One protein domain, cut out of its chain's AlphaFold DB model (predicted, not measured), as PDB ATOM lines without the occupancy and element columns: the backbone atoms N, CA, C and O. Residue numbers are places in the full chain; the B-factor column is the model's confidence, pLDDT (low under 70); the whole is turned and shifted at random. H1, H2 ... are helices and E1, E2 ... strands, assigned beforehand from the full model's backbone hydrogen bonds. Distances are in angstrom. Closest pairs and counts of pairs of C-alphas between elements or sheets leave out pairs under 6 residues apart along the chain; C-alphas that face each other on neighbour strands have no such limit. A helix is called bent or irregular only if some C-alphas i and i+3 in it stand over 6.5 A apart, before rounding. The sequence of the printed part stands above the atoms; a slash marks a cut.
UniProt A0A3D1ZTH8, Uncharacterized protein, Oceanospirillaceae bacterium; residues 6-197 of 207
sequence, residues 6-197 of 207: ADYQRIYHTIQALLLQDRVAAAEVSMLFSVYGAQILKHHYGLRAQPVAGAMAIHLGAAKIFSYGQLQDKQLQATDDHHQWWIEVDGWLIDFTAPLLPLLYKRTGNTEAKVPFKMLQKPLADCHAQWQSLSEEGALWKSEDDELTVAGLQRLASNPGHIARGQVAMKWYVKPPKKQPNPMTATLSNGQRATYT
ATOM      1  N   ALA A   6      77.542 -24.059  37.526       96.75
ATOM      2  CA  ALA A   6      76.311 -23.678  38.224       96.75
ATOM      3  C   ALA A   6      75.051 -24.310  37.602       96.75
ATOM      4  O   ALA A   6      74.117 -24.665  38.323       96.75
ATOM      5  N   ASP A   7      75.036 -24.465  36.275       98.19
ATOM      6  CA  ASP A   7      73.958 -25.130  35.545       98.19
ATOM      7  C   ASP A   7      73.944 -26.621  35.894       98.19
ATOM      8  O   ASP A   7      72.911 -27.144  36.312       98.19
ATOM      9  N   TYR A   8      75.112 -27.269  35.805       98.62
ATOM     10  CA  TYR A   8      75.300 -28.679  36.133       98.62
ATOM     11  C   TYR A   8      74.902 -28.982  37.581       98.62
ATOM     12  O   TYR A   8      74.102 -29.884  37.824       98.62
ATOM     13  N   GLN A   9      75.392 -28.192  38.544       98.00
ATOM     14  CA  GLN A   9      75.078 -28.369  39.964       98.00
ATOM     15  C   GLN A   9      73.573 -28.254  40.220       98.00
ATOM     16  O   GLN A   9      73.013 -29.008  41.014       98.00
ATOM     17  N   ARG A  10      72.893 -27.326  39.536       98.00
ATOM     18  CA  ARG A  10      71.444 -27.169  39.679       98.00
ATOM     19  C   ARG A  10      70.672 -28.338  39.070       98.00
ATOM     20  O   ARG A  10      69.680 -28.756  39.666       98.00
ATOM     21  N   ILE A  11      71.116 -28.881  37.932       98.50
ATOM     22  CA  ILE A  11      70.528 -30.098  37.345       98.50
ATOM     23  C   ILE A  11      70.707 -31.272  38.312       98.50
ATOM     24  O   ILE A  11      69.717 -31.907  38.680       98.50
ATOM     25  N   TYR A  12      71.933 -31.483  38.801       98.56
ATOM     26  CA  TYR A  12      72.251 -32.503  39.799       98.56
ATOM     27  C   TYR A  12      71.338 -32.409  41.027       98.56
ATOM     28  O   TYR A  12      70.647 -33.374  41.337       98.56
ATOM     29  N   HIS A  13      71.251 -31.248  41.687       98.06
ATOM     30  CA  HIS A  13      70.414 -31.096  42.883       98.06
ATOM     31  C   HIS A  13      68.920 -31.253  42.609       98.06
ATOM     32  O   HIS A  13      68.209 -31.793  43.454       98.06
ATOM     33  N   THR A  14      68.441 -30.796  41.448       98.19
ATOM     34  CA  THR A  14      67.030 -30.955  41.066       98.19
ATOM     35  C   THR A  14      66.685 -32.434  40.949       98.19
ATOM     36  O   THR A  14      65.706 -32.882  41.538       98.19
ATOM     37  N   ILE A  15      67.511 -33.206  40.239       98.31
ATOM     38  CA  ILE A  15      67.269 -34.638  40.059       98.31
ATOM     39  C   ILE A  15      67.478 -35.384  41.382       98.31
ATOM     40  O   ILE A  15      66.602 -36.136  41.798       98.31
ATOM     41  N   GLN A  16      68.580 -35.124  42.089       98.00
ATOM     42  CA  GLN A  16      68.895 -35.768  43.365       98.00
ATOM     43  C   GLN A  16      67.759 -35.619  44.383       98.00
ATOM     44  O   GLN A  16      67.383 -36.601  45.020       98.00
ATOM     45  N   ALA A  17      67.204 -34.412  44.530       97.06
ATOM     46  CA  ALA A  17      66.117 -34.150  45.468       97.06
ATOM     47  C   ALA A  17      64.881 -35.013  45.174       97.06
ATOM     48  O   ALA A  17      64.272 -35.541  46.103       97.06
ATOM     49  N   LEU A  18      64.546 -35.201  43.893       96.06
ATOM     50  CA  LEU A  18      63.441 -36.065  43.474       96.06
ATOM     51  C   LEU A  18      63.731 -37.535  43.794       96.06
ATOM     52  O   LEU A  18      62.898 -38.206  44.398       96.06
ATOM     53  N   LEU A  19      64.918 -38.028  43.425       96.38
ATOM     54  CA  LEU A  19      65.279 -39.437  43.621       96.38
ATOM     55  C   LEU A  19      65.347 -39.819  45.107       96.38
ATOM     56  O   LEU A  19      64.907 -40.908  45.478       96.38
ATOM     57  N   LEU A  20      65.865 -38.925  45.959       94.94
ATOM     58  CA  LEU A  20      65.937 -39.145  47.405       94.94
ATOM     59  C   LEU A  20      64.552 -39.137  48.056       94.94
ATOM     60  O   LEU A  20      64.238 -40.044  48.827       94.94
ATOM     61  N   GLN A  21      63.727 -38.134  47.745       93.94
ATOM     62  CA  GLN A  21      62.396 -37.999  48.338       93.94
ATOM     63  C   GLN A  21      61.484 -39.174  47.957       93.94
ATOM     64  O   GLN A  21      60.760 -39.692  48.808       93.94
ATOM     65  N   ASP A  22      61.568 -39.627  46.705       92.19
ATOM     66  CA  ASP A  22      60.772 -40.744  46.192       92.19
ATOM     67  C   ASP A  22      61.380 -42.120  46.527       92.19
ATOM     68  O   ASP A  22      60.817 -43.142  46.138       92.19
ATOM     69  N   ARG A  23      62.517 -42.165  47.243       93.94
ATOM     70  CA  ARG A  23      63.228 -43.396  47.646       93.94
ATOM     71  C   ARG A  23      63.500 -44.346  46.476       93.94
ATOM     72  O   ARG A  23      63.295 -45.554  46.582       93.94
ATOM     73  N   VAL A  24      63.961 -43.785  45.361       94.62
ATOM     74  CA  VAL A  24      64.314 -44.546  44.157       94.62
ATOM     75  C   VAL A  24      65.372 -45.606  44.478       94.62
ATOM     76  O   VAL A  24      66.316 -45.348  45.232       94.62
ATOM     77  N   ALA A  25      65.217 -46.795  43.893       94.25
ATOM     78  CA  ALA A  25      66.153 -47.895  44.077       94.25
ATOM     79  C   ALA A  25      67.539 -47.529  43.528       94.25
ATOM     80  O   ALA A  25      67.660 -46.943  42.455       94.25
ATOM     81  N   ALA A  26      68.602 -47.912  44.242       91.75
ATOM     82  CA  ALA A  26      69.975 -47.551  43.878       91.75
ATOM     83  C   ALA A  26      70.355 -47.968  42.443       91.75
ATOM     84  O   ALA A  26      71.043 -47.211  41.764       91.75
ATOM     85  N   ALA A  27      69.854 -49.117  41.979       91.94
ATOM     86  CA  ALA A  27      70.075 -49.636  40.628       91.94
ATOM     87  C   ALA A  27      69.480 -48.751  39.513       91.94
ATOM     88  O   ALA A  27      69.937 -48.805  38.379       91.94
ATOM     89  N   GLU A  28      68.489 -47.908  39.814       95.25
ATOM     90  CA  GLU A  28      67.841 -47.033  38.824       95.25
ATOM     91  C   GLU A  28      68.437 -45.619  38.809       95.25
ATOM     92  O   GLU A  28      68.148 -44.822  37.913       95.25
ATOM     93  N   VAL A  29      69.250 -45.269  39.811       96.88
ATOM     94  CA  VAL A  29      69.693 -43.889  40.047       96.88
ATOM     95  C   VAL A  29      70.458 -43.327  38.853       96.88
ATOM     96  O   VAL A  29      70.141 -42.224  38.410       96.88
ATOM     97  N   SER A  30      71.433 -44.061  38.311       97.94
ATOM     98  CA  SER A  30      72.247 -43.571  37.193       97.94
ATOM     99  C   SER A  30      71.439 -43.376  35.918       97.94
ATOM    100  O   SER A  30      71.534 -42.319  35.284       97.94
ATOM    101  N   MET A  31      70.580 -44.343  35.589       98.19
ATOM    102  CA  MET A  31      69.643 -44.252  34.470       98.19
ATOM    103  C   MET A  31      68.765 -43.004  34.595       98.19
ATOM    104  O   MET A  31      68.662 -42.218  33.652       98.19
ATOM    105  N   LEU A  32      68.164 -42.771  35.765       98.50
ATOM    106  CA  LEU A  32      67.263 -41.633  35.959       98.50
ATOM    107  C   LEU A  32      67.991 -40.285  35.966       98.50
ATOM    108  O   LEU A  32      67.467 -39.320  35.408       98.50
ATOM    109  N   PHE A  33      69.207 -40.202  36.515       98.69
ATOM    110  CA  PHE A  33      70.051 -39.012  36.358       98.69
ATOM    111  C   PHE A  33      70.330 -38.698  34.890       98.69
ATOM    112  O   PHE A  33      70.185 -37.546  34.473       98.69
ATOM    113  N   SER A  34      70.685 -39.710  34.105       98.75
ATOM    114  CA  SER A  34      71.037 -39.536  32.695       98.75
ATOM    115  C   SER A  34      69.823 -39.175  31.846       98.75
ATOM    116  O   SER A  34      69.865 -38.222  31.070       98.75
ATOM    117  N   VAL A  35      68.691 -39.850  32.046       98.69
ATOM    118  CA  VAL A  35      67.473 -39.588  31.268       98.69
ATOM    119  C   VAL A  35      66.871 -38.227  31.616       98.69
ATOM    120  O   VAL A  35      66.552 -37.449  30.713       98.69
ATOM    121  N   TYR A  36      66.746 -37.883  32.901       98.69
ATOM    122  CA  TYR A  36      66.214 -36.571  33.286       98.69
ATOM    123  C   TYR A  36      67.187 -35.443  32.939       98.69
ATOM    124  O   TYR A  36      66.756 -34.377  32.497       98.69
ATOM    125  N   GLY A  37      68.493 -35.681  33.078       98.75
ATOM    126  CA  GLY A  37      69.527 -34.756  32.630       98.75
ATOM    127  C   GLY A  37      69.413 -34.477  31.132       98.75
ATOM    128  O   GLY A  37      69.324 -33.314  30.741       98.75
ATOM    129  N   ALA A  38      69.308 -35.516  30.300       98.69
ATOM    130  CA  ALA A  38      69.145 -35.378  28.853       98.69
ATOM    131  C   ALA A  38      67.867 -34.604  28.486       98.69
ATOM    132  O   ALA A  38      67.897 -33.712  27.634       98.69
ATOM    133  N   GLN A  39      66.753 -34.879  29.169       98.38
ATOM    134  CA  GLN A  39      65.496 -34.149  28.983       98.38
ATOM    135  C   GLN A  39      65.623 -32.661  29.345       98.38
ATOM    136  O   GLN A  39      65.151 -31.805  28.592       98.38
ATOM    137  N   ILE A  40      66.295 -32.335  30.456       98.62
ATOM    138  CA  ILE A  40      66.550 -30.946  30.855       98.62
ATOM    139  C   ILE A  40      67.461 -30.246  29.839       98.62
ATOM    140  O   ILE A  40      67.157 -29.123  29.434       98.62
ATOM    141  N   LEU A  41      68.534 -30.898  29.387       98.62
ATOM    142  CA  LEU A  41      69.438 -30.361  28.361       98.62
ATOM    143  C   LEU A  41      68.689 -30.081  27.054       98.62
ATOM    144  O   LEU A  41      68.799 -28.990  26.490       98.62
ATOM    145  N   LYS A  42      67.839 -31.007  26.616       97.94
ATOM    146  CA  LYS A  42      67.005 -30.811  25.429       97.94
ATOM    147  C   LYS A  42      66.044 -29.637  25.585       97.94
ATOM    148  O   LYS A  42      65.998 -28.771  24.718       97.94
ATOM    149  N   HIS A  43      65.293 -29.589  26.683       97.44
ATOM    150  CA  HIS A  43      64.228 -28.600  26.858       97.44
ATOM    151  C   HIS A  43      64.750 -27.189  27.171       97.44
ATOM    152  O   HIS A  43      64.247 -26.211  26.626       97.44
ATOM    153  N   HIS A  44      65.761 -27.071  28.037       97.69
ATOM    154  CA  HIS A  44      66.240 -25.778  28.553       97.69
ATOM    155  C   HIS A  44      67.497 -25.252  27.851       97.69
ATOM    156  O   HIS A  44      67.850 -24.081  28.027       97.69
ATOM    157  N   TYR A  45      68.189 -26.097  27.081       97.62
ATOM    158  CA  TYR A  45      69.426 -25.736  26.379       97.62
ATOM    159  C   TYR A  45      69.372 -25.997  24.871       97.62
ATOM    160  O   TYR A  45      70.273 -25.552  24.169       97.62
ATOM    161  N   GLY A  46      68.336 -26.673  24.361       97.56
ATOM    162  CA  GLY A  46      68.231 -27.016  22.939       97.56
ATOM    163  C   GLY A  46      69.225 -28.090  22.486       97.56
ATOM    164  O   GLY A  46      69.425 -28.264  21.287       97.56
ATOM    165  N   LEU A  47      69.846 -28.808  23.426       98.06
ATOM    166  CA  LEU A  47      70.897 -29.782  23.144       98.06
ATOM    167  C   LEU A  47      70.309 -31.167  22.847       98.06
ATOM    168  O   LEU A  47      69.422 -31.647  23.558       98.06
ATOM    169  N   ARG A  48      70.819 -31.849  21.818       96.62
ATOM    170  CA  ARG A  48      70.370 -33.200  21.433       96.62
ATOM    171  C   ARG A  48      71.071 -34.273  22.267       96.62
ATOM    172  O   ARG A  48      71.816 -35.089  21.745       96.62
ATOM    173  N   ALA A  49      70.827 -34.234  23.571       97.81
ATOM    174  CA  ALA A  49      71.419 -35.150  24.533       97.81
ATOM    175  C   ALA A  49      70.810 -36.556  24.466       97.81
ATOM    176  O   ALA A  49      69.582 -36.696  24.430       97.81
ATOM    177  N   GLN A  50      71.667 -37.577  24.497       97.88
ATOM    178  CA  GLN A  50      71.284 -38.987  24.483       97.88
ATOM    179  C   GLN A  50      71.802 -39.683  25.748       97.88
ATOM    180  O   GLN A  50      72.994 -39.590  26.032       97.88
ATOM    181  N   PRO A  51      70.936 -40.335  26.539       98.44
ATOM    182  CA  PRO A  51      71.383 -41.193  27.627       98.44
ATOM    183  C   PRO A  51      71.976 -42.488  27.060       98.44
ATOM    184  O   PRO A  51      71.384 -43.091  26.166       98.44
ATOM    185  N   VAL A  52      73.109 -42.911  27.611       98.56
ATOM    186  CA  VAL A  52      73.863 -44.100  27.195       98.56
ATOM    187  C   VAL A  52      74.241 -44.901  28.438       98.56
ATOM    188  O   VAL A  52      74.496 -44.309  29.490       98.56
ATOM    189  N   ALA A  53      74.243 -46.226  28.329       98.50
ATOM    190  CA  ALA A  53      74.654 -47.153  29.375       98.50
ATOM    191  C   ALA A  53      75.934 -47.899  28.988       98.50
ATOM    192  O   ALA A  53      76.240 -48.066  27.808       98.50
ATOM    193  N   GLY A  54      76.665 -48.378  29.990       98.25
ATOM    194  CA  GLY A  54      77.807 -49.258  29.787       98.25
ATOM    195  C   GLY A  54      78.779 -49.259  30.961       98.25
ATOM    196  O   GLY A  54      78.395 -49.033  32.112       98.25
ATOM    197  N   ALA A  55      80.049 -49.530  30.678       98.06
ATOM    198  CA  ALA A  55      81.120 -49.540  31.666       98.06
ATOM    199  C   ALA A  55      81.886 -48.217  31.649       98.06
ATOM    200  O   ALA A  55      82.069 -47.592  30.604       98.06
ATOM    201  N   MET A  56      82.372 -47.799  32.814       97.94
ATOM    202  CA  MET A  56      83.126 -46.557  32.962       97.94
ATOM    203  C   MET A  56      84.203 -46.717  34.027       97.94
ATOM    204  O   MET A  56      83.960 -47.308  35.076       97.94
ATOM    205  N   ALA A  57      85.377 -46.140  33.792       97.50
ATOM    206  CA  ALA A  57      86.424 -46.016  34.797       97.50
ATOM    207  C   ALA A  57      86.948 -44.583  34.830       97.50
ATOM    208  O   ALA A  57      87.196 -43.986  33.784       97.50
ATOM    209  N   ILE A  58      87.132 -44.043  36.031       97.38
ATOM    210  CA  ILE A  58      87.660 -42.700  36.263       97.38
ATOM    211  C   ILE A  58      88.799 -42.754  37.275       97.38
ATOM    212  O   ILE A  58      88.713 -43.438  38.299       97.38
ATOM    213  N   HIS A  59      89.862 -42.005  37.017       96.56
ATOM    214  CA  HIS A  59      90.937 -41.831  37.982       96.56
ATOM    215  C   HIS A  59      90.606 -40.677  38.945       96.56
ATOM    216  O   HIS A  59      90.532 -39.513  38.562       96.56
ATOM    217  N   LEU A  60      90.410 -40.998  40.224       93.44
ATOM    218  CA  LEU A  60      90.004 -40.070  41.289       93.44
ATOM    219  C   LEU A  60      91.184 -39.313  41.931       93.44
ATOM    220  O   LEU A  60      91.013 -38.671  42.970       93.44
ATOM    221  N   GLY A  61      92.384 -39.419  41.355       88.50
ATOM    222  CA  GLY A  61      93.616 -38.861  41.912       88.50
ATOM    223  C   GLY A  61      94.273 -39.775  42.953       88.50
ATOM    224  O   GLY A  61      93.682 -40.747  43.424       88.50
ATOM    225  N   ALA A  62      95.527 -39.474  43.310       82.81
ATOM    226  CA  ALA A  62      96.332 -40.252  44.264       82.81
ATOM    227  C   ALA A  62      96.312 -41.776  43.996       82.81
ATOM    228  O   ALA A  62      96.102 -42.560  44.921       82.81
ATOM    229  N   ALA A  63      96.499 -42.160  42.724       72.44
ATOM    230  CA  ALA A  63      96.540 -43.539  42.223       72.44
ATOM    231  C   ALA A  63      95.254 -44.369  42.429       72.44
ATOM    232  O   ALA A  63      95.309 -45.588  42.573       72.44
ATOM    233  N   LYS A  64      94.079 -43.726  42.454       84.69
ATOM    234  CA  LYS A  64      92.785 -44.401  42.652       84.69
ATOM    235  C   LYS A  64      92.011 -44.436  41.348       84.69
ATOM    236  O   LYS A  64      91.609 -43.387  40.857       84.69
ATOM    237  N   ILE A  65      91.733 -45.628  40.838       92.50
ATOM    238  CA  ILE A  65      90.766 -45.824  39.756       92.50
ATOM    239  C   ILE A  65      89.466 -46.323  40.379       92.50
ATOM    240  O   ILE A  65      89.470 -47.272  41.162       92.50
ATOM    241  N   PHE A  66      88.360 -45.665  40.052       94.06
ATOM    242  CA  PHE A  66      87.021 -46.114  40.403       94.06
ATOM    243  C   PHE A  66      86.295 -46.541  39.136       94.06
ATOM    244  O   PHE A  66      86.300 -45.811  38.146       94.06
ATOM    245  N   SER A  67      85.681 -47.719  39.172       94.81
ATOM    246  CA  SER A  67      85.026 -48.318  38.016       94.81
ATOM    247  C   SER A  67      83.581 -48.692  38.302       94.81
ATOM    248  O   SER A  67      83.259 -49.227  39.362       94.81
ATOM    249  N   TYR A  68      82.746 -48.485  37.294       94.50
ATOM    250  CA  TYR A  68      81.446 -49.110  37.139       94.50
ATOM    251  C   TYR A  68      81.567 -50.179  36.058       94.50
ATOM    252  O   TYR A  68      81.996 -49.890  34.940       94.50
ATOM    253  N   GLY A  69      81.226 -51.412  36.410       93.88
ATOM    254  CA  GLY A  69      81.466 -52.580  35.575       93.88
ATOM    255  C   GLY A  69      82.051 -53.724  36.386       93.88
ATOM    256  O   GLY A  69      82.496 -53.545  37.524       93.88
ATOM    257  N   GLN A  70      82.061 -54.900  35.782       94.38
ATOM    258  CA  GLN A  70      82.699 -56.086  36.317       94.38
ATOM    259  C   GLN A  70      83.999 -56.349  35.560       94.38
ATOM    260  O   GLN A  70      84.043 -56.296  34.333       94.38
ATOM    261  N   LEU A  71      85.075 -56.628  36.297       93.12
ATOM    262  CA  LEU A  71      86.335 -57.048  35.698       93.12
ATOM    263  C   LEU A  71      86.254 -58.543  35.364       93.12
ATOM    264  O   LEU A  71      86.205 -59.373  36.271       93.12
ATOM    265  N   GLN A  72      86.266 -58.874  34.076       91.25
ATOM    266  CA  GLN A  72      86.278 -60.242  33.556       91.25
ATOM    267  C   GLN A  72      87.421 -60.364  32.544       91.25
ATOM    268  O   GLN A  72      87.556 -59.524  31.661       91.25
ATOM    269  N   ASP A  73      88.309 -61.347  32.709       89.06
ATOM    270  CA  ASP A  73      89.462 -61.561  31.817       89.06
ATOM    271  C   ASP A  73      90.298 -60.295  31.540       89.06
ATOM    272  O   ASP A  73      90.760 -60.039  30.428       89.06
ATOM    273  N   LYS A  74      90.505 -59.480  32.587       87.25
ATOM    274  CA  LYS A  74      91.206 -58.176  32.548       87.25
ATOM    275  C   LYS A  74      90.506 -57.090  31.714       87.25
ATOM    276  O   LYS A  74      91.053 -55.993  31.571       87.25
ATOM    277  N   GLN A  75      89.307 -57.357  31.215       91.75
ATOM    278  CA  GLN A  75      88.433 -56.392  30.564       91.75
ATOM    279  C   GLN A  75      87.382 -55.909  31.557       91.75
ATOM    280  O   GLN A  75      86.801 -56.695  32.301       91.75
ATOM    281  N   LEU A  76      87.160 -54.601  31.596       95.12
ATOM    282  CA  LEU A  76      86.069 -54.030  32.371       95.12
ATOM    283  C   LEU A  76      84.828 -54.031  31.476       95.12
ATOM    284  O   LEU A  76      84.858 -53.424  30.411       95.12
ATOM    285  N   GLN A  77      83.773 -54.733  31.878       95.56
ATOM    286  CA  GLN A  77      82.555 -54.888  31.081       95.56
ATOM    287  C   GLN A  77      81.325 -54.481  31.884       95.56
ATOM    288  O   GLN A  77      81.308 -54.582  33.112       95.56
ATOM    289  N   ALA A  78      80.307 -53.989  31.186       96.50
ATOM    290  CA  ALA A  78      79.024 -53.694  31.795       96.50
ATOM    291  C   ALA A  78      78.248 -54.997  32.002       96.50
ATOM    292  O   ALA A  78      78.365 -55.930  31.213       96.50
ATOM    293  N   THR A  79      77.456 -55.060  33.065       94.25
ATOM    294  CA  THR A  79      76.470 -56.123  33.279       94.25
ATOM    295  C   THR A  79      75.169 -55.512  33.791       94.25
ATOM    296  O   THR A  79      75.142 -54.346  34.200       94.25
ATOM    297  N   ASP A  80      74.098 -56.303  33.841       89.25
ATOM    298  CA  ASP A  80      72.804 -55.869  34.383       89.25
ATOM    299  C   ASP A  80      72.904 -55.272  35.797       89.25
ATOM    300  O   ASP A  80      72.201 -54.313  36.112       89.25
ATOM    301  N   ASP A  81      73.823 -55.781  36.623       90.38
ATOM    302  CA  ASP A  81      74.027 -55.332  38.008       90.38
ATOM    303  C   ASP A  81      75.184 -54.333  38.165       90.38
ATOM    304  O   ASP A  81      75.259 -53.591  39.151       90.38
ATOM    305  N   HIS A  82      76.107 -54.303  37.202       93.81
ATOM    306  CA  HIS A  82      77.320 -53.495  37.253       93.81
ATOM    307  C   HIS A  82      77.471 -52.675  35.977       93.81
ATOM    308  O   HIS A  82      78.181 -53.049  35.048       93.81
ATOM    309  N   HIS A  83      76.825 -51.517  35.950       96.62
ATOM    310  CA  HIS A  83      76.913 -50.580  34.839       96.62
ATOM    311  C   HIS A  83      76.757 -49.141  35.332       96.62
ATOM    312  O   HIS A  83      76.375 -48.875  36.477       96.62
ATOM    313  N   GLN A  84      77.061 -48.204  34.445       97.94
ATOM    314  CA  GLN A  84      76.826 -46.785  34.627       97.94
ATOM    315  C   GLN A  84      76.005 -46.249  33.467       97.94
ATOM    316  O   GLN A  84      76.095 -46.751  32.351       97.94
ATOM    317  N   TRP A  85      75.236 -45.203  33.743       98.69
ATOM    318  CA  TRP A  85      74.618 -44.390  32.707       98.69
ATOM    319  C   TRP A  85      75.240 -43.001  32.692       98.69
ATOM    320  O   TRP A  85      75.513 -42.429  33.750       98.69
ATOM    321  N   TRP A  86      75.415 -42.453  31.498       98.81
ATOM    322  CA  TRP A  86      75.833 -41.076  31.262       98.81
ATOM    323  C   TRP A  86      75.036 -40.477  30.101       98.81
ATOM    324  O   TRP A  86      74.108 -41.084  29.570       98.81
ATOM    325  N   ILE A  87      75.369 -39.245  29.732       98.88
ATOM    326  CA  ILE A  87      74.793 -38.538  28.595       98.88
ATOM    327  C   ILE A  87      75.894 -38.260  27.583       98.88
ATOM    328  O   ILE A  87      76.932 -37.711  27.952       98.88
ATOM    329  N   GLU A  88      75.628 -38.549  26.315       98.62
ATOM    330  CA  GLU A  88      76.433 -38.089  25.186       98.62
ATOM    331  C   GLU A  88      75.703 -36.980  24.425       98.62
ATOM    332  O   GLU A  88      74.501 -37.060  24.148       98.62
ATOM    333  N   VAL A  89      76.410 -35.881  24.154       98.44
ATOM    334  CA  VAL A  89      75.824 -34.677  23.556       98.44
ATOM    335  C   VAL A  89      76.892 -33.803  22.905       98.44
ATOM    336  O   VAL A  89      77.836 -33.380  23.561       98.44
ATOM    337  N   ASP A  90      76.758 -33.514  21.610       97.44
ATOM    338  CA  ASP A  90      77.662 -32.631  20.850       97.44
ATOM    339  C   ASP A  90      79.166 -32.930  21.054       97.44
ATOM    340  O   ASP A  90      79.990 -32.022  21.175       97.44
ATOM    341  N   GLY A  91      79.535 -34.213  21.132       98.00
ATOM    342  CA  GLY A  91      80.919 -34.637  21.370       98.00
ATOM    343  C   GLY A  91      81.365 -34.602  22.838       98.00
ATOM    344  O   GLY A  91      82.552 -34.764  23.108       98.00
ATOM    345  N   TRP A  92      80.450 -34.389  23.788       98.62
ATOM    346  CA  TRP A  92      80.706 -34.379  25.231       98.62
ATOM    347  C   TRP A  92      80.043 -35.558  25.935       98.62
ATOM    348  O   TRP A  92      78.898 -35.893  25.644       98.62
ATOM    349  N   LEU A  93      80.738 -36.098  26.933       98.62
ATOM    350  CA  LEU A  93      80.185 -36.954  27.972       98.62
ATOM    351  C   LEU A  93      79.817 -36.100  29.183       98.62
ATOM    352  O   LEU A  93      80.633 -35.297  29.642       98.62
ATOM    353  N   ILE A  94      78.616 -36.289  29.730       98.81
ATOM    354  CA  ILE A  94      78.158 -35.673  30.979       98.81
ATOM    355  C   ILE A  94      77.583 -36.762  31.881       98.81
ATOM    356  O   ILE A  94      76.634 -37.443  31.505       98.81
ATOM    357  N   ASP A  95      78.099 -36.881  33.099       98.69
ATOM    358  CA  ASP A  95      77.561 -37.796  34.106       98.69
ATOM    359  C   ASP A  95      77.088 -36.985  35.313       98.69
ATOM    360  O   ASP A  95      77.901 -36.468  36.078       98.69
ATOM    361  N   PHE A  96      75.771 -36.857  35.497       98.69
ATOM    362  CA  PHE A  96      75.179 -36.146  36.638       98.69
ATOM    363  C   PHE A  96      75.221 -36.937  37.954       98.69
ATOM    364  O   PHE A  96      74.902 -36.374  38.999       98.69
ATOM    365  N   THR A  97      75.627 -38.206  37.943       97.75
ATOM    366  CA  THR A  97      75.851 -38.997  39.163       97.75
ATOM    367  C   THR A  97      77.241 -38.797  39.752       97.75
ATOM    368  O   THR A  97      77.431 -39.086  40.930       97.75
ATOM    369  N   ALA A  98      78.201 -38.265  38.986       97.81
ATOM    370  CA  ALA A  98      79.584 -38.084  39.428       97.81
ATOM    371  C   ALA A  98      79.757 -37.354  40.780       97.81
ATOM    372  O   ALA A  98      80.653 -37.730  41.541       97.81
ATOM    373  N   PRO A  99      78.900 -36.394  41.186       97.69
ATOM    374  CA  PRO A  99      78.971 -35.814  42.524       97.69
ATOM    375  C   PRO A  99      78.709 -36.820  43.653       97.69
ATOM    376  O   PRO A  99      79.018 -36.539  44.802       97.69
ATOM    377  N   LEU A 100      78.154 -37.999  43.369       95.62
ATOM    378  CA  LEU A 100      77.977 -39.080  44.339       95.62
ATOM    379  C   LEU A 100      79.237 -39.942  44.510       95.62
ATOM    380  O   LEU A 100      79.295 -40.702  45.479       95.62
ATOM    381  N   LEU A 101      80.256 -39.808  43.650       94.69
ATOM    382  CA  LEU A 101      81.504 -40.582  43.724       94.69
ATOM    383  C   LEU A 101      82.152 -40.573  45.117       94.69
ATOM    384  O   LEU A 101      82.535 -41.647  45.571       94.69
ATOM    385  N   PRO A 102      82.215 -39.454  45.870       93.31
ATOM    386  CA  PRO A 102      82.732 -39.478  47.240       93.31
ATOM    387  C   PRO A 102      81.998 -40.434  48.181       93.31
ATOM    388  O   PRO A 102      82.605 -41.017  49.079       93.31
ATOM    389  N   LEU A 103      80.687 -40.585  48.000       92.19
ATOM    390  CA  LEU A 103      79.850 -41.464  48.814       92.19
ATOM    391  C   LEU A 103      79.978 -42.917  48.353       92.19
ATOM    392  O   LEU A 103      80.078 -43.815  49.186       92.19
ATOM    393  N   LEU A 104      80.000 -43.141  47.038       91.75
ATOM    394  CA  LEU A 104      80.159 -44.467  46.439       91.75
ATOM    395  C   LEU A 104      81.541 -45.049  46.740       91.75
ATOM    396  O   LEU A 104      81.645 -46.193  47.168       91.75
ATOM    397  N   TYR A 105      82.586 -44.232  46.635       91.31
ATOM    398  CA  TYR A 105      83.947 -44.623  46.970       91.31
ATOM    399  C   TYR A 105      84.068 -45.037  48.443       91.31
ATOM    400  O   TYR A 105      84.581 -46.115  48.731       91.31
ATOM    401  N   LYS A 106      83.491 -44.273  49.382       90.38
ATOM    402  CA  LYS A 106      83.452 -44.661  50.806       90.38
ATOM    403  C   LYS A 106      82.769 -46.009  51.052       90.38
ATOM    404  O   LYS A 106      83.186 -46.748  51.940       90.38
ATOM    405  N   ARG A 107      81.742 -46.356  50.266       88.94
ATOM    406  CA  ARG A 107      81.029 -47.645  50.379       88.94
ATOM    407  C   ARG A 107      81.865 -48.848  49.946       88.94
ATOM    408  O   ARG A 107      81.523 -49.961  50.320       88.94
ATOM    409  N   THR A 108      82.973 -48.638  49.235       86.94
ATOM    410  CA  THR A 108      83.930 -49.711  48.900       86.94
ATOM    411  C   THR A 108      84.842 -50.101  50.073       86.94
ATOM    412  O   THR A 108      85.730 -50.928  49.906       86.94
ATOM    413  N   GLY A 109      84.660 -49.497  51.255       87.25
ATOM    414  CA  GLY A 109      85.519 -49.694  52.429       87.25
ATOM    415  C   GLY A 109      86.687 -48.706  52.515       87.25
ATOM    416  O   GLY A 109      87.339 -48.613  53.551       87.25
ATOM    417  N   ASN A 110      86.919 -47.908  51.469       83.44
ATOM    418  CA  ASN A 110      87.975 -46.898  51.436       83.44
ATOM    419  C   ASN A 110      87.544 -45.610  52.165       83.44
ATOM    420  O   ASN A 110      86.924 -44.720  51.576       83.44
ATOM    421  N   THR A 111      87.867 -45.493  53.456       77.00
ATOM    422  CA  THR A 111      87.459 -44.356  54.311       77.00
ATOM    423  C   THR A 111      88.521 -43.263  54.458       77.00
ATOM    424  O   THR A 111      88.176 -42.117  54.749       77.00
ATOM    425  N   GLU A 112      89.793 -43.586  54.227       72.31
ATOM    426  CA  GLU A 112      90.923 -42.669  54.442       72.31
ATOM    427  C   GLU A 112      91.070 -41.625  53.327       72.31
ATOM    428  O   GLU A 112      91.516 -40.495  53.538       72.31
ATOM    429  N   ALA A 113      90.664 -41.988  52.113       72.88
ATOM    430  CA  ALA A 113      90.854 -41.171  50.931       72.88
ATOM    431  C   ALA A 113      89.702 -40.171  50.729       72.88
ATOM    432  O   ALA A 113      88.544 -40.534  50.521       72.88
ATOM    433  N   LYS A 114      90.042 -38.876  50.734       86.62
ATOM    434  CA  LYS A 114      89.104 -37.786  50.438       86.62
ATOM    435  C   LYS A 114      88.915 -37.639  48.930       86.62
ATOM    436  O   LYS A 114      89.765 -37.076  48.252       86.62
ATOM    437  N   VAL A 115      87.787 -38.126  48.424       92.06
ATOM    438  CA  VAL A 115      87.328 -37.870  47.053       92.06
ATOM    439  C   VAL A 115      86.442 -36.612  47.067       92.06
ATOM    440  O   VAL A 115      85.524 -36.542  47.889       92.06
ATOM    441  N   PRO A 116      86.708 -35.592  46.231       94.19
ATOM    442  CA  PRO A 116      85.916 -34.363  46.189       94.19
ATOM    443  C   PRO A 116      84.586 -34.525  45.436       94.19
ATOM    444  O   PRO A 116      84.460 -35.313  44.503       94.19
ATOM    445  N   PHE A 117      83.593 -33.711  45.803       95.81
ATOM    446  CA  PHE A 117      82.365 -33.540  45.023       95.81
ATOM    447  C   PHE A 117      82.683 -32.672  43.800       95.81
ATOM    448  O   PHE A 117      82.952 -31.473  43.948       95.81
ATOM    449  N   LYS A 118      82.690 -33.264  42.605       97.81
ATOM    450  CA  LYS A 118      83.034 -32.594  41.343       97.81
ATOM    451  C   LYS A 118      82.044 -32.956  40.238       97.81
ATOM    452  O   LYS A 118      81.413 -34.010  40.269       97.81
ATOM    453  N   MET A 119      81.916 -32.053  39.274       98.38
ATOM    454  CA  MET A 119      81.216 -32.283  38.013       98.38
ATOM    455  C   MET A 119      82.026 -33.229  37.121       98.38
ATOM    456  O   MET A 119      83.233 -33.044  37.002       98.38
ATOM    457  N   LEU A 120      81.364 -34.160  36.432       98.38
ATOM    458  CA  LEU A 120      81.961 -34.887  35.307       98.38
ATOM    459  C   LEU A 120      81.305 -34.437  34.001       98.38
ATOM    460  O   LEU A 120      80.142 -34.742  33.731       98.38
ATOM    461  N   GLN A 121      82.059 -33.667  33.222       98.19
ATOM    462  CA  GLN A 121      81.701 -33.246  31.874       98.19
ATOM    463  C   GLN A 121      82.987 -33.077  31.065       98.19
ATOM    464  O   GLN A 121      83.747 -32.144  31.329       98.19
ATOM    465  N   LYS A 122      83.213 -33.943  30.078       97.75
ATOM    466  CA  LYS A 122      84.459 -33.978  29.298       97.75
ATOM    467  C   LYS A 122      84.190 -34.216  27.811       97.75
ATOM    468  O   LYS A 122      83.183 -34.845  27.489       97.75
ATOM    469  N   PRO A 123      85.054 -33.737  26.900       98.31
ATOM    470  CA  PRO A 123      85.015 -34.166  25.508       98.31
ATOM    471  C   PRO A 123      85.169 -35.686  25.415       98.31
ATOM    472  O   PRO A 123      86.005 -36.280  26.096       98.31
ATOM    473  N   LEU A 124      84.392 -36.319  24.542       98.06
ATOM    474  CA  LEU A 124      84.508 -37.749  24.249       98.06
ATOM    475  C   LEU A 124      85.888 -38.092  23.672       98.06
ATOM    476  O   LEU A 124      86.427 -39.151  23.968       98.06
ATOM    477  N   ALA A 125      86.482 -37.165  22.916       97.69
ATOM    478  CA  ALA A 125      87.830 -37.295  22.367       97.69
ATOM    479  C   ALA A 125      88.933 -37.377  23.441       97.69
ATOM    480  O   ALA A 125      90.006 -37.897  23.156       97.69
ATOM    481  N   ASP A 126      88.659 -36.917  24.668       97.31
ATOM    482  CA  ASP A 126      89.599 -36.976  25.795       97.31
ATOM    483  C   ASP A 126      89.449 -38.284  26.602       97.31
ATOM    484  O   ASP A 126      90.090 -38.462  27.642       97.31
ATOM    485  N   CYS A 127      88.563 -39.193  26.177       97.38
ATOM    486  CA  CYS A 127      88.435 -40.514  26.785       97.38
ATOM    487  C   CYS A 127      89.564 -41.425  26.295       97.38
ATOM    488  O   CYS A 127      89.840 -41.531  25.101       97.38
ATOM    489  N   HIS A 128      90.192 -42.131  27.228       97.69
ATOM    490  CA  HIS A 128      91.215 -43.116  26.916       97.69
ATOM    491  C   HIS A 128      90.600 -44.340  26.233       97.69
ATOM    492  O   HIS A 128      89.471 -44.725  26.528       97.69
ATOM    493  N   ALA A 129      91.383 -45.005  25.382       95.69
ATOM    494  CA  ALA A 129      90.971 -46.246  24.721       95.69
ATOM    495  C   ALA A 129      90.962 -47.464  25.668       95.69
ATOM    496  O   ALA A 129      90.242 -48.430  25.428       95.69
ATOM    497  N   GLN A 130      91.754 -47.430  26.747       94.69
ATOM    498  CA  GLN A 130      91.900 -48.529  27.708       94.69
ATOM    499  C   GLN A 130      91.900 -48.014  29.150       94.69
ATOM    500  O   GLN A 130      92.630 -47.071  29.470       94.69
ATOM    501  N   TRP A 131      91.146 -48.662  30.042       95.25
ATOM    502  CA  TRP A 131      91.039 -48.244  31.445       95.25
ATOM    503  C   TRP A 131      92.361 -48.378  32.219       95.25
ATOM    504  O   TRP A 131      92.596 -47.655  33.182       95.25
ATOM    505  N   GLN A 132      93.264 -49.262  31.787       94.50
ATOM    506  CA  GLN A 132      94.579 -49.446  32.406       94.50
ATOM    507  C   GLN A 132      95.523 -48.258  32.163       94.50
ATOM    508  O   GLN A 132      96.526 -48.121  32.856       94.50
ATOM    509  N   SER A 133      95.219 -47.402  31.182       94.94
ATOM    510  CA  SER A 133      96.041 -46.231  30.845       94.94
ATOM    511  C   SER A 133      95.698 -44.978  31.664       94.94
ATOM    512  O   SER A 133      96.342 -43.939  31.503       94.94
ATOM    513  N   LEU A 134      94.696 -45.063  32.545       96.25
ATOM    514  CA  LEU A 134      94.268 -43.953  33.391       96.25
ATOM    515  C   LEU A 134      95.325 -43.664  34.466       96.25
ATOM    516  O   LEU A 134      95.493 -44.438  35.406       96.25
ATOM    517  N   SER A 135      96.033 -42.544  34.324       94.38
ATOM    518  CA  SER A 135      97.190 -42.197  35.170       94.38
ATOM    519  C   SER A 135      97.108 -40.817  35.828       94.38
ATOM    520  O   SER A 135      97.855 -40.540  36.765       94.38
ATOM    521  N   GLU A 136      96.179 -39.965  35.396       94.75
ATOM    522  CA  GLU A 136      95.994 -38.609  35.916       94.75
ATOM    523  C   GLU A 136      94.576 -38.396  36.449       94.75
ATOM    524  O   GLU A 136      93.632 -39.062  36.035       94.75
ATOM    525  N   GLU A 137      94.407 -37.505  37.427       95.56
ATOM    526  CA  GLU A 137      93.084 -37.176  37.973       95.56
ATOM    527  C   GLU A 137      92.123 -36.728  36.865       95.56
ATOM    528  O   GLU A 137      92.478 -35.917  36.017       95.56
ATOM    529  N   GLY A 138      90.911 -37.280  36.870       96.31
ATOM    530  CA  GLY A 138      89.898 -36.984  35.864       96.31
ATOM    531  C   GLY A 138      90.089 -37.708  34.531       96.31
ATOM    532  O   GLY A 138      89.207 -37.614  33.671       96.31
ATOM    533  N   ALA A 139      91.180 -38.463  34.335       97.50
ATOM    534  CA  ALA A 139      91.293 -39.384  33.207       97.50
ATOM    535  C   ALA A 139      90.109 -40.361  33.232       97.50
ATOM    536  O   ALA A 139      89.755 -40.900  34.285       97.50
ATOM    537  N   LEU A 140      89.498 -40.571  32.065       98.06
ATOM    538  CA  LEU A 140      88.250 -41.313  31.918       98.06
ATOM    539  C   LEU A 140      88.387 -42.357  30.812       98.06
ATOM    540  O   LEU A 140      88.950 -42.073  29.758       98.06
ATOM    541  N   TRP A 141      87.830 -43.535  31.044       98.19
ATOM    542  CA  TRP A 141      87.592 -44.569  30.044       98.19
ATOM    543  C   TRP A 141      86.113 -44.955  30.070       98.19
ATOM    544  O   TRP A 141      85.491 -44.943  31.139       98.19
ATOM    545  N   LYS A 142      85.562 -45.325  28.911       97.88
ATOM    546  CA  LYS A 142      84.204 -45.859  28.786       97.88
ATOM    547  C   LYS A 142      84.127 -46.988  27.764       97.88
ATOM    548  O   LYS A 142      84.915 -47.024  26.819       97.88
ATOM    549  N   SER A 143      83.114 -47.828  27.918       97.62
ATOM    550  CA  SER A 143      82.620 -48.738  26.887       97.62
ATOM    551  C   SER A 143      81.104 -48.689  26.897       97.62
ATOM    552  O   SER A 143      80.500 -48.882  27.948       97.62
ATOM    553  N   GLU A 144      80.506 -48.422  25.745       97.81
ATOM    554  CA  GLU A 144      79.053 -48.405  25.572       97.81
ATOM    555  C   GLU A 144      78.497 -49.828  25.522       97.81
ATOM    556  O   GLU A 144      79.197 -50.763  25.128       97.81
ATOM    557  N   ASP A 145      77.243 -49.964  25.933       98.06
ATOM    558  CA  ASP A 145      76.450 -51.180  25.822       98.06
ATOM    559  C   ASP A 145      75.039 -50.807  25.334       98.06
ATOM    560  O   ASP A 145      74.191 -50.292  26.079       98.06
ATOM    561  N   ASP A 146      74.810 -51.011  24.037       97.31
ATOM    562  CA  ASP A 146      73.557 -50.649  23.373       97.31
ATOM    563  C   ASP A 146      72.377 -51.489  23.876       97.31
ATOM    564  O   ASP A 146      71.260 -50.978  23.994       97.31
ATOM    565  N   GLU A 147      72.607 -52.760  24.219       97.50
ATOM    566  CA  GLU A 147      71.555 -53.657  24.702       97.50
ATOM    567  C   GLU A 147      71.051 -53.203  26.076       97.50
ATOM    568  O   GLU A 147      69.839 -53.024  26.263       97.50
ATOM    569  N   LEU A 148      71.970 -52.901  27.005       96.81
ATOM    570  CA  LEU A 148      71.638 -52.316  28.308       96.81
ATOM    571  C   LEU A 148      70.928 -50.968  28.159       96.81
ATOM    572  O   LEU A 148      69.955 -50.688  28.873       96.81
ATOM    573  N   THR A 149      71.383 -50.141  27.213       98.00
ATOM    574  CA  THR A 149      70.774 -48.834  26.935       98.00
ATOM    575  C   THR A 149      69.327 -48.996  26.468       98.00
ATOM    576  O   THR A 149      68.406 -48.390  27.027       98.00
ATOM    577  N   VAL A 150      69.078 -49.850  25.475       97.56
ATOM    578  CA  VAL A 150      67.729 -50.080  24.943       97.56
ATOM    579  C   VAL A 150      66.815 -50.683  26.011       97.56
ATOM    580  O   VAL A 150      65.711 -50.170  26.229       97.56
ATOM    581  N   ALA A 151      67.272 -51.713  26.728       96.25
ATOM    582  CA  ALA A 151      66.490 -52.370  27.774       96.25
ATOM    583  C   ALA A 151      66.131 -51.406  28.921       96.25
ATOM    584  O   ALA A 151      64.989 -51.376  29.393       96.25
ATOM    585  N   GLY A 152      67.074 -50.563  29.356       96.12
ATOM    586  CA  GLY A 152      66.815 -49.545  30.377       96.12
ATOM    587  C   GLY A 152      65.800 -48.494  29.936       96.12
ATOM    588  O   GLY A 152      64.866 -48.187  30.682       96.12
ATOM    589  N   LEU A 153      65.909 -47.992  28.703       97.06
ATOM    590  CA  LEU A 153      64.948 -47.023  28.167       97.06
ATOM    591  C   LEU A 153      63.539 -47.616  28.030       97.06
ATOM    592  O   LEU A 153      62.560 -46.929  28.327       97.06
ATOM    593  N   GLN A 154      63.425 -48.893  27.657       96.62
ATOM    594  CA  GLN A 154      62.144 -49.607  27.636       96.62
ATOM    595  C   GLN A 154      61.539 -49.742  29.041       96.62
ATOM    596  O   GLN A 154      60.354 -49.450  29.218       96.62
ATOM    597  N   ARG A 155      62.344 -50.107  30.053       92.75
ATOM    598  CA  ARG A 155      61.902 -50.150  31.465       92.75
ATOM    599  C   ARG A 155      61.429 -48.788  31.966       92.75
ATOM    600  O   ARG A 155      60.438 -48.698  32.685       92.75
ATOM    601  N   LEU A 156      62.107 -47.713  31.572       94.06
ATOM    602  CA  LEU A 156      61.682 -46.363  31.927       94.06
ATOM    603  C   LEU A 156      60.350 -45.999  31.271       94.06
ATOM    604  O   LEU A 156      59.464 -45.463  31.940       94.06
ATOM    605  N   ALA A 157      60.203 -46.291  29.977       93.44
ATOM    606  CA  ALA A 157      58.991 -45.997  29.217       93.44
ATOM    607  C   ALA A 157      57.765 -46.778  29.717       93.44
ATOM    608  O   ALA A 157      56.641 -46.293  29.590       93.44
ATOM    609  N   SER A 158      57.966 -47.952  30.320       94.38
ATOM    610  CA  SER A 158      56.893 -48.759  30.908       94.38
ATOM    611  C   SER A 158      56.555 -48.396  32.359       94.38
ATOM    612  O   SER A 158      55.603 -48.950  32.907       94.38
ATOM    613  N   ASN A 159      57.274 -47.449  32.980       93.69
ATOM    614  CA  ASN A 159      57.061 -47.039  34.369       93.69
ATOM    615  C   ASN A 159      56.455 -45.618  34.466       93.69
ATOM    616  O   ASN A 159      57.180 -44.617  34.399       93.69
ATOM    617  N   PRO A 160      55.133 -45.482  34.715       91.88
ATOM    618  CA  PRO A 160      54.476 -44.178  34.832       91.88
ATOM    619  C   PRO A 160      55.060 -43.279  35.929       91.88
ATOM    620  O   PRO A 160      55.065 -42.055  35.783       91.88
ATOM    621  N   GLY A 161      55.580 -43.865  37.013       91.38
ATOM    622  CA  GLY A 161      56.220 -43.119  38.096       91.38
ATOM    623  C   GLY A 161      57.521 -42.455  37.647       91.38
ATOM    624  O   GLY A 161      57.775 -41.296  37.978       91.38
ATOM    625  N   HIS A 162      58.320 -43.149  36.831       94.19
ATOM    626  CA  HIS A 162      59.529 -42.569  36.242       94.19
ATOM    627  C   HIS A 162      59.209 -41.427  35.276       94.19
ATOM    628  O   HIS A 162      59.885 -40.395  35.311       94.19
ATOM    629  N   ILE A 163      58.166 -41.582  34.458       93.69
ATOM    630  CA  ILE A 163      57.720 -40.544  33.521       93.69
ATOM    631  C   ILE A 163      57.234 -39.307  34.285       93.69
ATOM    632  O   ILE A 163      57.688 -38.194  34.009       93.69
ATOM    633  N   ALA A 164      56.355 -39.490  35.274       92.56
ATOM    634  CA  ALA A 164      55.816 -38.394  36.076       92.56
ATOM    635  C   ALA A 164      56.931 -37.616  36.793       92.56
ATOM    636  O   ALA A 164      56.962 -36.385  36.746       92.56
ATOM    637  N   ARG A 165      57.902 -38.319  37.386       93.75
ATOM    638  CA  ARG A 165      59.049 -37.687  38.048       93.75
ATOM    639  C   ARG A 165      59.937 -36.909  37.075       93.75
ATOM    640  O   ARG A 165      60.348 -35.797  37.401       93.75
ATOM    641  N   GLY A 166      60.171 -37.427  35.868       95.06
ATOM    642  CA  GLY A 166      60.891 -36.693  34.819       95.06
ATOM    643  C   GLY A 166      60.186 -35.392  34.426       95.06
ATOM    644  O   GLY A 166      60.818 -34.342  34.303       95.06
ATOM    645  N   GLN A 167      58.852 -35.412  34.334       94.56
ATOM    646  CA  GLN A 167      58.060 -34.200  34.093       94.56
ATOM    647  C   GLN A 167      58.184 -33.182  35.230       94.56
ATOM    648  O   GLN A 167      58.273 -31.980  34.965       94.56
ATOM    649  N   VAL A 168      58.218 -33.641  36.484       95.00
ATOM    650  CA  VAL A 168      58.475 -32.771  37.640       95.00
ATOM    651  C   VAL A 168      59.880 -32.170  37.560       95.00
ATOM    652  O   VAL A 168      60.013 -30.958  37.721       95.00
ATOM    653  N   ALA A 169      60.908 -32.961  37.232       96.56
ATOM    654  CA  ALA A 169      62.283 -32.478  37.066       96.56
ATOM    655  C   ALA A 169      62.376 -31.352  36.027       96.56
ATOM    656  O   ALA A 169      62.925 -30.287  36.312       96.56
ATOM    657  N   MET A 170      61.779 -31.555  34.847       95.56
ATOM    658  CA  MET A 170      61.783 -30.564  33.765       95.56
ATOM    659  C   MET A 170      61.072 -29.261  34.142       95.56
ATOM    660  O   MET A 170      61.548 -28.189  33.771       95.56
ATOM    661  N   LYS A 171      59.942 -29.350  34.860       94.81
ATOM    662  CA  LYS A 171      59.157 -28.180  35.294       94.81
ATOM    663  C   LYS A 171      59.816 -27.429  36.448       94.81
ATOM    664  O   LYS A 171      59.703 -26.209  36.525       94.81
ATOM    665  N   TRP A 172      60.457 -28.152  37.364       96.69
ATOM    666  CA  TRP A 172      61.083 -27.560  38.541       96.69
ATOM    667  C   TRP A 172      62.419 -26.903  38.215       96.69
ATOM    668  O   TRP A 172      62.746 -25.859  38.785       96.69
ATOM    669  N   TYR A 173      63.184 -27.493  37.296       97.81
ATOM    670  CA  TYR A 173      64.447 -26.920  36.875       97.81
ATOM    671  C   TYR A 173      64.243 -25.527  36.272       97.81
ATOM    672  O   TYR A 173      63.481 -25.336  35.324       97.81
ATOM    673  N   VAL A 174      64.990 -24.556  36.792       97.31
ATOM    674  CA  VAL A 174      65.055 -23.210  36.224       97.31
ATOM    675  C   VAL A 174      66.514 -22.874  35.960       97.31
ATOM    676  O   VAL A 174      67.331 -22.885  36.881       97.31
ATOM    677  N   LYS A 175      66.855 -22.526  34.718       96.25
ATOM    678  CA  LYS A 175      68.226 -22.158  34.339       96.25
ATOM    679  C   LYS A 175      68.751 -20.953  35.155       96.25
ATOM    680  O   LYS A 175      68.051 -19.937  35.247       96.25
ATOM    681  N   PRO A 176      69.957 -21.027  35.756       95.19
ATOM    682  CA  PRO A 176      70.637 -19.881  36.362       95.19
ATOM    683  C   PRO A 176      70.747 -18.677  35.405       95.19
ATOM    684  O   PRO A 176      70.848 -18.863  34.193       95.19
ATOM    685  N   PRO A 177      70.738 -17.429  35.915       95.31
ATOM    686  CA  PRO A 177      70.745 -17.031  37.327       95.31
ATOM    687  C   PRO A 177      69.346 -16.924  37.956       95.31
ATOM    688  O   PRO A 177      69.232 -16.540  39.119       95.31
ATOM    689  N   LYS A 178      68.273 -17.255  37.223       96.31
ATOM    690  CA  LYS A 178      66.899 -17.140  37.732       96.31
ATOM    691  C   LYS A 178      66.725 -17.960  39.016       96.31
ATOM    692  O   LYS A 178      67.324 -19.027  39.165       96.31
ATOM    693  N   LYS A 179      65.912 -17.469  39.953       93.75
ATOM    694  CA  LYS A 179      65.645 -18.165  41.218       93.75
ATOM    695  C   LYS A 179      64.825 -19.430  40.949       93.75
ATOM    696  O   LYS A 179      63.755 -19.348  40.353       93.75
ATOM    697  N   GLN A 180      65.318 -20.581  41.402       94.50
ATOM    698  CA  GLN A 180      64.549 -21.823  41.412       94.50
ATOM    699  C   GLN A 180      63.744 -21.900  42.721       94.50
ATOM    700  O   GLN A 180      64.318 -21.629  43.781       94.50
ATOM    701  N   PRO A 181      62.444 -22.241  42.684       93.81
ATOM    702  CA  PRO A 181      61.662 -22.473  43.897       93.81
ATOM    703  C   PRO A 181      62.307 -23.556  44.769       93.81
ATOM    704  O   PRO A 181      62.683 -24.608  44.256       93.81
ATOM    705  N   ASN A 182      62.460 -23.306  46.069       93.62
ATOM    706  CA  ASN A 182      62.976 -24.283  47.026       93.62
ATOM    707  C   ASN A 182      62.412 -23.971  48.430       93.62
ATOM    708  O   ASN A 182      62.707 -22.884  48.938       93.62
ATOM    709  N   PRO A 183      61.616 -24.863  49.049       93.06
ATOM    710  CA  PRO A 183      61.179 -26.156  48.514       93.06
ATOM    711  C   PRO A 183      60.189 -26.011  47.343       93.06
ATOM    712  O   PRO A 183      59.683 -24.922  47.064       93.06
ATOM    713  N   MET A 184      59.921 -27.117  46.654       94.19
ATOM    714  CA  MET A 184      58.884 -27.223  45.623       94.19
ATOM    715  C   MET A 184      57.893 -28.320  46.005       94.19
ATOM    716  O   MET A 184      58.302 -29.400  46.420       94.19
ATOM    717  N   THR A 185      56.598 -28.049  45.857       91.81
ATOM    718  CA  THR A 185      55.539 -29.045  46.051       91.81
ATOM    719  C   THR A 185      54.934 -29.417  44.704       91.81
ATOM    720  O   THR A 185      54.499 -28.536  43.960       91.81
ATOM    721  N   ALA A 186      54.870 -30.714  44.408       87.75
ATOM    722  CA  ALA A 186      54.196 -31.244  43.228       87.75
ATOM    723  C   ALA A 186      53.074 -32.202  43.634       87.75
ATOM    724  O   ALA A 186      53.193 -32.945  44.608       87.75
ATOM    725  N   THR A 187      51.997 -32.199  42.854       83.88
ATOM    726  CA  THR A 187      50.973 -33.246  42.895       83.88
ATOM    727  C   THR A 187      51.310 -34.261  41.809       83.88
ATOM    728  O   THR A 187      51.355 -33.907  40.628       83.88
ATOM    729  N   LEU A 188      51.579 -35.501  42.204       74.62
ATOM    730  CA  LEU A 188      51.826 -36.612  41.290       74.62
ATOM    731  C   LEU A 188      50.518 -37.059  40.616       74.62
ATOM    732  O   LEU A 188      49.421 -36.697  41.042       74.62
ATOM    733  N   SER A 189      50.626 -37.864  39.558       69.88
ATOM    734  CA  SER A 189      49.477 -38.337  38.769       69.88
ATOM    735  C   SER A 189      48.456 -39.150  39.577       69.88
ATOM    736  O   SER A 189      47.288 -39.194  39.206       69.88
ATOM    737  N   ASN A 190      48.864 -39.740  40.701       70.25
ATOM    738  CA  ASN A 190      47.993 -40.450  41.645       70.25
ATOM    739  C   ASN A 190      47.308 -39.522  42.676       70.25
ATOM    740  O   ASN A 190      46.680 -40.009  43.612       70.25
ATOM    741  N   GLY A 191      47.464 -38.198  42.559       74.56
ATOM    742  CA  GLY A 191      46.916 -37.210  43.494       74.56
ATOM    743  C   GLY A 191      47.753 -36.986  44.759       74.56
ATOM    744  O   GLY A 191      47.449 -36.082  45.541       74.56
ATOM    745  N   GLN A 192      48.829 -37.752  44.965       79.12
ATOM    746  CA  GLN A 192      49.717 -37.589  46.112       79.12
ATOM    747  C   GLN A 192      50.517 -36.291  45.987       79.12
ATOM    748  O   GLN A 192      51.137 -36.022  44.956       79.12
ATOM    749  N   ARG A 193      50.534 -35.487  47.053       86.19
ATOM    750  CA  ARG A 193      51.410 -34.315  47.147       86.19
ATOM    751  C   ARG A 193      52.752 -34.714  47.747       86.19
ATOM    752  O   ARG A 193      52.791 -35.351  48.798       86.19
ATOM    753  N   ALA A 194      53.829 -34.292  47.101       89.44
ATOM    754  CA  ALA A 194      55.195 -34.464  47.573       89.44
ATOM    755  C   ALA A 194      55.910 -33.110  47.602       89.44
ATOM    756  O   ALA A 194      55.711 -32.276  46.717       89.44
ATOM    757  N   THR A 195      56.735 -32.897  48.627       93.31
ATOM    758  CA  THR A 195      57.581 -31.708  48.768       93.31
ATOM    759  C   THR A 195      59.037 -32.111  48.605       93.31
ATOM    760  O   THR A 195      59.497 -33.049  49.252       93.31
ATOM    761  N   TYR A 196      59.752 -31.381  47.759       94.69
ATOM    762  CA  TYR A 196      61.136 -31.632  47.393       94.69
ATOM    763  C   TYR A 196      62.010 -30.447  47.796       94.69
ATOM    764  O   TYR A 196      61.661 -29.290  47.547       94.69
ATOM    765  N   THR A 197      63.165 -30.748  48.383       96.31
ATOM    766  CA  THR A 197      64.129 -29.750  48.860       96.31
ATOM    767  C   THR A 197      65.467 -29.978  48.174       96.31
ATOM    768  O   THR A 197      65.990 -31.091  48.188       96.31
TER     769      THR A 197
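AT A GLANCE: This is residues 6 to 197 of the 207 residues of an uncharacterized protein of Oceanospirillaceae bacterium (UniProt A0A3D1ZTH8). A strongly twisted, branched sheet of six strands, bent along its long strand E1, has helix H2 over one face, and H1 and H5 pack on H2 to make a bundle of three crossed helices. H3 covers part of the same face, and H4 packs on E1. The small hairpin E9 and E10 packs on H1 and H5 at one end of the longest axis; the hairpin E3 and E4 and the link of residues 124 to 139 lie toward the other end. The printed part has 192 residues, mixed in class, in the order H1 H2 E1 E2 E3 E4 E5 E6 H3 E7 E8 H4 H5 E9 E10, with the neighbour strands antiparallel. It is compact, with a radius of gyration of the C-alphas of 16.7 A and spans of 50 by 34 by 33 A.

IN THESE COORDINATES: The branched sheet holds E1, residues 50 to 59, 24.0 A long, with E2, 65 to 68, E5, 84 to 89, 16.4 A long, E6, 92 to 95, E7, 120 to 123, and E8, 140 to 144. E1 begins at C-alpha 50 (71.284, -38.987, 24.483) and bends by 81 degrees at residue 54. The helices are H1, 6 to 21, 22.4 A; H2, 26 to 45, 28.0 A; H3, 98 to 107, 14.6 A; H4, 146 to 157, 16.4 A; and H5, 160 to 172, 18.3 A. H1 begins at C-alpha 6 (76.311, -23.678, 38.224). H2 and H3 are irregular: C-alphas 27 and 30 are 7.3 A apart, and C-alphas 99 and 102 are 7.1 A apart. E3 is 70 to 72, E4 75 to 77, E9 184 to 187 and E10 193 to 196.

HOW THE PARTS SIT: E2 and E5 lie on one side of E1, with N 58 to O 66 at 2.9 A and N 52 to O 86 at 2.9 A; E8 lies on the other side, with N 55 to O 143 at 2.8 A. E5 lies on one side of E6, with N 87 to O 94 at 2.8 A, and E7 lies on the other side, with N 93 to O 122 at 2.8 A. H2 runs along E5 at a height over the sheet of 8.4 A, the closest C-alphas being Ser 30 and Trp 85, 5.1 A. H3 is on the same face. H4 is on the sheet, with C-alphas Ala 53 and Thr 149 closest at 4.9 A. H2 touches H1 at a steep tilt of 43 degrees, opposite ways, C-alphas Ile 15 and Phe 33 at 6.4 A, and touches H5 at a steep tilt of 44 degrees, the same way, C-alphas Tyr 36 and Gly 166 at 5.5 A. H4 and H5 only just touch, only at the corner, with 3 pairs of C-alphas within 8 A. The hairpins E3 and E4, N 70 to O 77 at 2.8 A, and E9 and E10, N 184 to O 196 at 2.9 A, are apart. In H4 and H5 every O i to N i+4 pair is within hydrogen-bond range; in H1 11 of 12, in H2 14 of 16 and in H3 4 of 6 are.

THE WHOLE: The C-alphas farthest apart, of Ser 133 and Gly 191, are 51.5 A apart. The printed part has no cut. The links H3 to E7, E7 to E8 and H5 to E9 are long. The mean pLDDT of the printed part is 94.4, with residue 189 under 70.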